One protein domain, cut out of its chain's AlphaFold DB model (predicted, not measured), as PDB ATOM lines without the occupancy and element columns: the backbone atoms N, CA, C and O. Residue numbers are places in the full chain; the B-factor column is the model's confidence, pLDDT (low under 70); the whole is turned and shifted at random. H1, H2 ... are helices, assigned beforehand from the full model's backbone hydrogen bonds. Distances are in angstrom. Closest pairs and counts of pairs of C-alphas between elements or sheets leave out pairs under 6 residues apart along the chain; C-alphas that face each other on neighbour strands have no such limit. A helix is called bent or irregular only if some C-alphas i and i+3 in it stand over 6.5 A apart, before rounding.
ATOM      1  N   TYR A 175     256.441 197.038 331.698       91.31
ATOM      2  CA  TYR A 175     256.930 195.873 330.960       91.31
ATOM      3  C   TYR A 175     258.440 195.618 331.129       91.31
ATOM      4  O   TYR A 175     258.878 194.470 331.095       91.31
ATOM      5  N   MET A 176     259.246 196.640 331.445       89.38
ATOM      6  CA  MET A 176     260.672 196.482 331.779       89.38
ATOM      7  C   MET A 176     260.926 195.682 333.066       89.38
ATOM      8  O   MET A 176     262.062 195.256 333.307       89.38
ATOM      9  N   TYR A 177     259.893 195.382 333.859       92.88
ATOM     10  CA  TYR A 177     259.963 194.503 335.033       92.88
ATOM     11  C   TYR A 177     259.225 193.163 334.858       92.88
ATOM     12  O   TYR A 177     259.482 192.242 335.632       92.88
ATOM     13  N   MET A 178     258.416 192.987 333.806       94.69
ATOM     14  CA  MET A 178     257.717 191.721 333.537       94.69
ATOM     15  C   MET A 178     258.660 190.610 333.021       94.69
ATOM     16  O   MET A 178     259.533 190.878 332.187       94.69
ATOM     17  N   PRO A 179     258.525 189.355 333.485       97.44
ATOM     18  CA  PRO A 179     259.185 188.188 332.900       97.44
ATOM     19  C   PRO A 179     259.073 188.138 331.367       97.44
ATOM     20  O   PRO A 179     257.995 188.355 330.824       97.44
ATOM     21  N   LYS A 180     260.173 187.804 330.666       97.25
ATOM     22  CA  LYS A 180     260.244 187.797 329.185       97.25
ATOM     23  C   LYS A 180     259.069 187.042 328.546       97.25
ATOM     24  O   LYS A 180     258.394 187.594 327.691       97.25
ATOM     25  N   ARG A 181     258.786 185.838 329.052       97.75
ATOM     26  CA  ARG A 181     257.690 184.973 328.600       97.75
ATOM     27  C   ARG A 181     256.304 185.630 328.692       97.75
ATOM     28  O   ARG A 181     255.522 185.486 327.771       97.75
ATOM     29  N   GLN A 182     256.024 186.399 329.747       98.06
ATOM     30  CA  GLN A 182     254.740 187.104 329.873       98.06
ATOM     31  C   GLN A 182     254.613 188.246 328.857       98.06
ATOM     32  O   GLN A 182     253.516 188.548 328.410       98.06
ATOM     33  N   ILE A 183     255.732 188.870 328.471       98.00
ATOM     34  CA  ILE A 183     255.755 189.886 327.410       98.00
ATOM     35  C   ILE A 183     255.546 189.214 326.044       98.00
ATOM     36  O   ILE A 183     254.824 189.751 325.218       98.00
ATOM     37  N   GLU A 184     256.137 188.038 325.806       97.88
ATOM     38  CA  GLU A 184     255.899 187.241 324.589       97.88
ATOM     39  C   GLU A 184     254.428 186.821 324.466       97.88
ATOM     40  O   GLU A 184     253.836 187.005 323.407       97.88
ATOM     41  N   GLU A 185     253.842 186.302 325.550       97.94
ATOM     42  CA  GLU A 185     252.434 185.897 325.626       97.94
ATOM     43  C   GLU A 185     251.500 187.103 325.399       97.94
ATOM     44  O   GLU A 185     250.636 187.028 324.530       97.94
ATOM     45  N   ALA A 186     251.739 188.244 326.062       97.81
ATOM     46  CA  ALA A 186     250.949 189.466 325.875       97.81
ATOM     47  C   ALA A 186     251.078 190.067 324.462       97.81
ATOM     48  O   ALA A 186     250.079 190.451 323.862       97.81
ATOM     49  N   VAL A 187     252.291 190.118 323.890       97.88
ATOM     50  CA  VAL A 187     252.504 190.574 322.502       97.88
ATOM     51  C   VAL A 187     251.755 189.677 321.521       97.88
ATOM     52  O   VAL A 187     251.103 190.187 320.614       97.88
ATOM     53  N   LEU A 188     251.830 188.354 321.703       97.75
ATOM     54  CA  LEU A 188     251.120 187.398 320.860       97.75
ATOM     55  C   LEU A 188     249.603 187.623 320.946       97.75
ATOM     56  O   LEU A 188     248.964 187.798 319.916       97.75
ATOM     57  N   GLU A 189     249.056 187.683 322.163       98.25
ATOM     58  CA  GLU A 189     247.628 187.873 322.429       98.25
ATOM     59  C   GLU A 189     247.085 189.193 321.861       98.25
ATOM     60  O   GLU A 189     246.017 189.205 321.244       98.25
ATOM     61  N   SER A 190     247.814 190.304 322.020       98.06
ATOM     62  CA  SER A 190     247.416 191.600 321.461       98.06
ATOM     63  C   SER A 190     247.453 191.607 319.929       98.06
ATOM     64  O   SER A 190     246.542 192.145 319.300       98.06
ATOM     65  N   ILE A 191     248.466 190.981 319.317       97.44
ATOM     66  CA  ILE A 191     248.575 190.884 317.854       97.44
ATOM     67  C   ILE A 191     247.452 190.016 317.271       97.44
ATOM     68  O   ILE A 191     246.886 190.390 316.250       97.44
ATOM     69  N   THR A 192     247.116 188.879 317.889       97.00
ATOM     70  CA  THR A 192     246.135 187.941 317.312       97.00
ATOM     71  C   THR A 192     244.681 188.367 317.489       97.00
ATOM     72  O   THR A 192     243.855 187.970 316.672       97.00
ATOM     73  N   HIS A 193     244.348 189.128 318.539       98.12
ATOM     74  CA  HIS A 193     242.948 189.429 318.879       98.12
ATOM     75  C   HIS A 193     242.543 190.897 318.714       98.12
ATOM     76  O   HIS A 193     241.357 191.170 318.559       98.12
ATOM     77  N   GLN A 194     243.485 191.843 318.802       98.00
ATOM     78  CA  GLN A 194     243.164 193.275 318.910       98.00
ATOM     79  C   GLN A 194     243.764 194.119 317.780       98.00
ATOM     80  O   GLN A 194     243.200 195.145 317.419       98.00
ATOM     81  N   LEU A 195     244.900 193.716 317.206       97.62
ATOM     82  CA  LEU A 195     245.610 194.524 316.219       97.62
ATOM     83  C   LEU A 195     245.117 194.270 314.781       97.62
ATOM     84  O   LEU A 195     245.270 193.175 314.247       97.62
ATOM     85  N   HIS A 196     244.624 195.311 314.103       97.69
ATOM     86  CA  HIS A 196     244.358 195.256 312.660       97.69
ATOM     87  C   HIS A 196     245.611 194.923 311.825       97.69
ATOM     88  O   HIS A 196     246.700 195.459 312.062       97.69
ATOM     89  N   ALA A 197     245.419 194.103 310.783       96.31
ATOM     90  CA  ALA A 197     246.472 193.609 309.895       96.31
ATOM     91  C   ALA A 197     247.341 194.724 309.274       96.31
ATOM     92  O   ALA A 197     248.559 194.579 309.188       96.31
ATOM     93  N   ASP A 198     246.744 195.873 308.944       97.38
ATOM     94  CA  ASP A 198     247.417 197.036 308.343       97.38
ATOM     95  C   ASP A 198     248.576 197.599 309.187       97.38
ATOM     96  O   ASP A 198     249.447 198.304 308.674       97.38
ATOM     97  N   LYS A 199     248.607 197.307 310.496       97.06
ATOM     98  CA  LYS A 199     249.661 197.757 311.423       97.06
ATOM     99  C   LYS A 199     250.803 196.735 311.578       97.06
ATOM    100  O   LYS A 199     251.867 197.084 312.094       97.06
ATOM    101  N   LEU A 200     250.651 195.502 311.079       95.06
ATOM    102  CA  LEU A 200     251.685 194.454 311.129       95.06
ATOM    103  C   LEU A 200     253.002 194.825 310.407       95.06
ATOM    104  O   LEU A 200     254.068 194.548 310.969       95.06
ATOM    105  N   PRO A 201     253.008 195.510 309.241       94.94
ATOM    106  CA  PRO A 201     254.250 195.958 308.595       94.94
ATOM    107  C   PRO A 201     255.096 196.905 309.466       94.94
ATOM    108  O   PRO A 201     256.325 196.954 309.345       94.94
ATOM    109  N   GLY A 202     254.470 197.636 310.396       95.00
ATOM    110  CA  GLY A 202     255.183 198.460 311.373       95.00
ATOM    111  C   GLY A 202     255.973 197.628 312.389       95.00
ATOM    112  O   GLY A 202     257.109 197.979 312.710       95.00
ATOM    113  N   ILE A 203     255.444 196.471 312.808       95.75
ATOM    114  CA  ILE A 203     256.171 195.512 313.659       95.75
ATOM    115  C   ILE A 203     257.409 194.994 312.920       95.75
ATOM    116  O   ILE A 203     258.511 195.030 313.469       95.75
ATOM    117  N   LEU A 204     257.258 194.591 311.652       93.81
ATOM    118  CA  LEU A 204     258.387 194.172 310.813       93.81
ATOM    119  C   LEU A 204     259.445 195.273 310.695       93.81
ATOM    120  O   LEU A 204     260.636 194.978 310.774       93.81
ATOM    121  N   THR A 205     259.042 196.540 310.588       93.75
ATOM    122  CA  THR A 205     259.972 197.677 310.516       93.75
ATOM    123  C   THR A 205     260.770 197.840 311.819       93.75
ATOM    124  O   THR A 205     261.985 198.045 311.782       93.75
ATOM    125  N   ILE A 206     260.126 197.674 312.981       93.19
ATOM    126  CA  ILE A 206     260.790 197.717 314.296       93.19
ATOM    127  C   ILE A 206     261.805 196.568 314.438       93.19
ATOM    128  O   ILE A 206     262.918 196.790 314.924       93.19
ATOM    129  N   LEU A 207     261.458 195.356 313.992       92.69
ATOM    130  CA  LEU A 207     262.317 194.167 314.083       92.69
ATOM    131  C   LEU A 207     263.472 194.167 313.066       92.69
ATOM    132  O   LEU A 207     264.600 193.811 313.416       92.69
ATOM    133  N   SER A 208     263.227 194.652 311.844       88.25
ATOM    134  CA  SER A 208     264.215 194.723 310.752       88.25
ATOM    135  C   SER A 208     265.453 195.549 311.104       88.25
ATOM    136  O   SER A 208     266.521 195.312 310.546       88.25
ATOM    137  N   CYS A 225     262.957 184.070 320.264       95.31
ATOM    138  CA  CYS A 225     264.311 184.462 319.871       95.31
ATOM    139  C   CYS A 225     264.600 185.964 320.054       95.31
ATOM    140  O   CYS A 225     265.766 186.355 320.154       95.31
ATOM    141  N   LEU A 226     263.576 186.821 320.142       94.69
ATOM    142  CA  LEU A 226     263.772 188.269 320.271       94.69
ATOM    143  C   LEU A 226     264.328 188.669 321.652       94.69
ATOM    144  O   LEU A 226     263.891 188.138 322.678       94.69
ATOM    145  N   PRO A 227     265.245 189.651 321.742       94.69
ATOM    146  CA  PRO A 227     265.686 190.199 323.020       94.69
ATOM    147  C   PRO A 227     264.543 190.955 323.717       94.69
ATOM    148  O   PRO A 227     263.715 191.608 323.082       94.69
ATOM    149  N   ARG A 228     264.533 190.927 325.056       94.81
ATOM    150  CA  ARG A 228     263.482 191.540 325.894       94.81
ATOM    151  C   ARG A 228     263.231 193.018 325.566       94.81
ATOM    152  O   ARG A 228     262.085 193.434 325.470       94.81
ATOM    153  N   ASP A 229     264.289 193.782 325.303       93.62
ATOM    154  CA  ASP A 229     264.225 195.189 324.884       93.62
ATOM    155  C   ASP A 229     263.505 195.427 323.546       93.62
ATOM    156  O   ASP A 229     263.094 196.556 323.277       93.62
ATOM    157  N   GLN A 230     263.440 194.432 322.657       94.25
ATOM    158  CA  GLN A 230     262.655 194.510 321.420       94.25
ATOM    159  C   GLN A 230     261.215 194.095 321.673       94.25
ATOM    160  O   GLN A 230     260.325 194.830 321.269       94.25
ATOM    161  N   LEU A 231     260.987 193.010 322.417       95.81
ATOM    162  CA  LEU A 231     259.641 192.586 322.820       95.81
ATOM    163  C   LEU A 231     258.874 193.709 323.528       95.81
ATOM    164  O   LEU A 231     257.734 193.979 323.176       95.81
ATOM    165  N   VAL A 232     259.517 194.437 324.450       95.62
ATOM    166  CA  VAL A 232     258.892 195.603 325.101       95.62
ATOM    167  C   VAL A 232     258.604 196.735 324.105       95.62
ATOM    168  O   VAL A 232     257.568 197.378 324.214       95.62
ATOM    169  N   ARG A 233     259.471 196.987 323.115       94.25
ATOM    170  CA  ARG A 233     259.209 198.011 322.083       94.25
ATOM    171  C   ARG A 233     258.064 197.623 321.151       94.25
ATOM    172  O   ARG A 233     257.247 198.481 320.840       94.25
ATOM    173  N   VAL A 234     257.989 196.351 320.755       96.50
ATOM    174  CA  VAL A 234     256.857 195.809 319.994       96.50
ATOM    175  C   VAL A 234     255.574 195.934 320.812       96.50
ATOM    176  O   VAL A 234     254.600 196.448 320.282       96.50
ATOM    177  N   LEU A 235     255.580 195.573 322.102       97.00
ATOM    178  CA  LEU A 235     254.402 195.704 322.964       97.00
ATOM    179  C   LEU A 235     253.897 197.153 323.042       97.00
ATOM    180  O   LEU A 235     252.733 197.395 322.758       97.00
ATOM    181  N   ILE A 236     254.773 198.122 323.336       96.31
ATOM    182  CA  ILE A 236     254.370 199.539 323.436       96.31
ATOM    183  C   ILE A 236     253.872 200.068 322.074       96.31
ATOM    184  O   ILE A 236     252.931 200.855 322.032       96.31
ATOM    185  N   TYR A 237     254.457 199.625 320.951       97.12
ATOM    186  CA  TYR A 237     253.954 199.960 319.612       97.12
ATOM    187  C   TYR A 237     252.554 199.378 319.354       97.12
ATOM    188  O   TYR A 237     251.670 200.093 318.889       97.12
ATOM    189  N   VAL A 238     252.335 198.103 319.692       97.75
ATOM    190  CA  VAL A 238     251.043 197.418 319.535       97.75
ATOM    191  C   VAL A 238     249.963 198.084 320.391       97.75
ATOM    192  O   VAL A 238     248.893 198.391 319.872       97.75
ATOM    193  N   GLU A 239     250.256 198.403 321.653       97.38
ATOM    194  CA  GLU A 239     249.349 199.157 322.531       97.38
ATOM    195  C   GLU A 239     249.016 200.542 321.973       97.38
ATOM    196  O   GLU A 239     247.857 200.956 322.004       97.38
ATOM    197  N   ALA A 240     250.002 201.254 321.422       97.25
ATOM    198  CA  ALA A 240     249.768 202.545 320.788       97.25
ATOM    199  C   ALA A 240     248.865 202.410 319.549       97.25
ATOM    200  O   ALA A 240     247.983 203.242 319.342       97.25
ATOM    201  N   CYS A 241     249.030 201.355 318.743       98.06
ATOM    202  CA  CYS A 241     248.164 201.095 317.591       98.06
ATOM    203  C   CYS A 241     246.735 200.721 318.001       98.06
ATOM    204  O   CYS A 241     245.792 201.175 317.357       98.06
ATOM    205  N   ILE A 242     246.562 199.953 319.080       97.94
ATOM    206  CA  ILE A 242     245.243 199.665 319.661       97.94
ATOM    207  C   ILE A 242     244.617 200.955 320.215       97.94
ATOM    208  O   ILE A 242     243.426 201.200 320.030       97.94
ATOM    209  N   ALA A 243     245.403 201.840 320.834       97.75
ATOM    210  CA  ALA A 243     244.918 203.149 321.266       97.75
ATOM    211  C   ALA A 243     244.469 204.024 320.080       97.75
ATOM    212  O   ALA A 243     243.394 204.610 320.148       97.75
ATOM    213  N   GLU A 244     245.232 204.078 318.982       97.56
ATOM    214  CA  GLU A 244     244.865 204.786 317.741       97.56
ATOM    215  C   GLU A 244     243.548 204.263 317.142       97.56
ATOM    216  O   GLU A 244     242.678 205.057 316.791       97.56
ATOM    217  N   GLN A 245     243.361 202.939 317.085       96.94
ATOM    218  CA  GLN A 245     242.115 202.310 316.616       96.94
ATOM    219  C   GLN A 245     240.903 202.723 317.464       96.94
ATOM    220  O   GLN A 245     239.818 202.943 316.933       96.94
ATOM    221  N   ASN A 246     241.107 202.916 318.770       97.62
ATOM    222  CA  ASN A 246     240.101 203.410 319.711       97.62
ATOM    223  C   ASN A 246     239.965 204.954 319.722       97.62
ATOM    224  O   ASN A 246     239.501 205.533 320.705       97.62
ATOM    225  N   GLY A 247     240.376 205.642 318.649       97.62
ATOM    226  CA  GLY A 247     240.280 207.104 318.516       97.62
ATOM    227  C   GLY A 247     241.391 207.889 319.227       97.62
ATOM    228  O   GLY A 247     241.266 209.098 319.429       97.62
ATOM    229  N   GLY A 248     242.469 207.214 319.627       97.38
ATOM    230  CA  GLY A 248     243.665 207.819 320.205       97.38
ATOM    231  C   GLY A 248     244.527 208.587 319.190       97.38
ATOM    232  O   GLY A 248     244.198 208.680 318.007       97.38
ATOM    233  N   PRO A 249     245.656 209.168 319.639       96.88
ATOM    234  CA  PRO A 249     246.565 209.894 318.757       96.88
ATOM    235  C   PRO A 249     247.206 208.963 317.707       96.88
ATOM    236  O   PRO A 249     247.499 207.809 318.021       96.88
ATOM    237  N   PRO A 250     247.482 209.454 316.483       96.75
ATOM    238  CA  PRO A 250     248.062 208.641 315.414       96.75
ATOM    239  C   PRO A 250     249.478 208.169 315.760       96.75
ATOM    240  O   PRO A 250     250.321 208.969 316.182       96.75
ATOM    241  N   VAL A 251     249.768 206.882 315.546       96.88
ATOM    242  CA  VAL A 251     251.078 206.301 315.865       96.88
ATOM    243  C   VAL A 251     252.105 206.623 314.786       96.88
ATOM    244  O   VAL A 251     251.995 206.195 313.637       96.88
ATOM    245  N   ASN A 252     253.176 207.306 315.181       96.31
ATOM    246  CA  ASN A 252     254.353 207.503 314.347       96.31
ATOM    247  C   ASN A 252     255.369 206.370 314.574       96.31
ATOM    248  O   ASN A 252     256.014 206.307 315.618       96.31
ATOM    249  N   ILE A 253     255.541 205.490 313.583       94.06
ATOM    250  CA  ILE A 253     256.440 204.317 313.654       94.06
ATOM    251  C   ILE A 253     257.892 204.729 313.970       94.06
ATOM    252  O   ILE A 253     258.599 204.001 314.672       94.06
ATOM    253  N   ALA A 254     258.328 205.909 313.510       92.75
ATOM    254  CA  ALA A 254     259.692 206.400 313.716       92.75
ATOM    255  C   ALA A 254     260.075 206.539 315.201       92.75
ATOM    256  O   ALA A 254     261.241 206.356 315.535       92.75
ATOM    257  N   ASP A 255     259.106 206.774 316.092       91.81
ATOM    258  CA  ASP A 255     259.352 206.945 317.529       91.81
ATOM    259  C   ASP A 255     259.633 205.602 318.254       91.81
ATOM    260  O   ASP A 255     260.108 205.589 319.392       91.81
ATOM    261  N   TYR A 256     259.358 204.464 317.598       92.06
ATOM    262  CA  TYR A 256     259.493 203.098 318.145       92.06
ATOM    263  C   TYR A 256     260.671 202.322 317.555       92.06
ATOM    264  O   TYR A 256     261.226 201.417 318.198       92.06
TER     265      TYR A 256
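What this domain is: This is residues 175 to 208 and 225 to 256 of the 460 residues of the protein "NET domain-containing protein" of Phycomyces blakesleeanus (strain ATCC 8743b / DSM 1359 / FGSC 10004 / NBRC 33097 / NRRL 1555) (UniProt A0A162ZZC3). Three helices lie at shallow tilts to one another's neighbour, with H3, the longest, packed on by H1 along one side and by H2 along another. H1 and H2 do not meet, the three centres make a triangle rather than a row, and the stretch after H3 folds back from its end. The printed part has 66 residues with three named helices, H1, H2 and H3 in that order, and no named strand: its class is all helix. It is compact, with a radius of gyration of the C-alphas of 11.3 A, and spans 30 by 23 by 19 A.

How they stand to each other: H1, residues 180 to 193, touches H3, residues 228 to 245, where the closest C-alphas, those of Val 187 and Leu 235, are 5.5 A apart. The two run the same way at a shallow tilt of 27 degrees. A tight link, residues 194 to 196, joins H1 to H2, residues 197 to 208, yet these two are only just apart, their closest C-alphas at 8.2 A. H2 touches H3, with the closest C-alphas, those of Ile 203 and Val 234, 6.4 A apart. They run opposite ways at a shallow tilt of 25 degrees. In H1 every O i to N i+4 pair is within hydrogen-bond range; in H2 5 of 8 are, and in H3 13 of 14.

Where its parts are: H1 measures 20.2 A from C-alpha 180 at (260.244, 187.797, 329.185) to C-alpha 193. H2 measures 17.8 A and is only just irregular: C-alphas 198 and 201 are 6.9 A apart. H3 measures 25.7 A and ends with C-alpha 245 at (242.115, 202.310, 316.616).

The domain as a whole: The two C-alphas farthest apart, those of Cys 225 and Gly 247, are 33.0 A apart. Residues 209 to 224 are not printed, and C-alphas 208 and 225 stand 13.7 A apart across this cut, which lies in the link from H2 to H3. The mean pLDDT of the printed part is 95.9, and no printed residue is under 70.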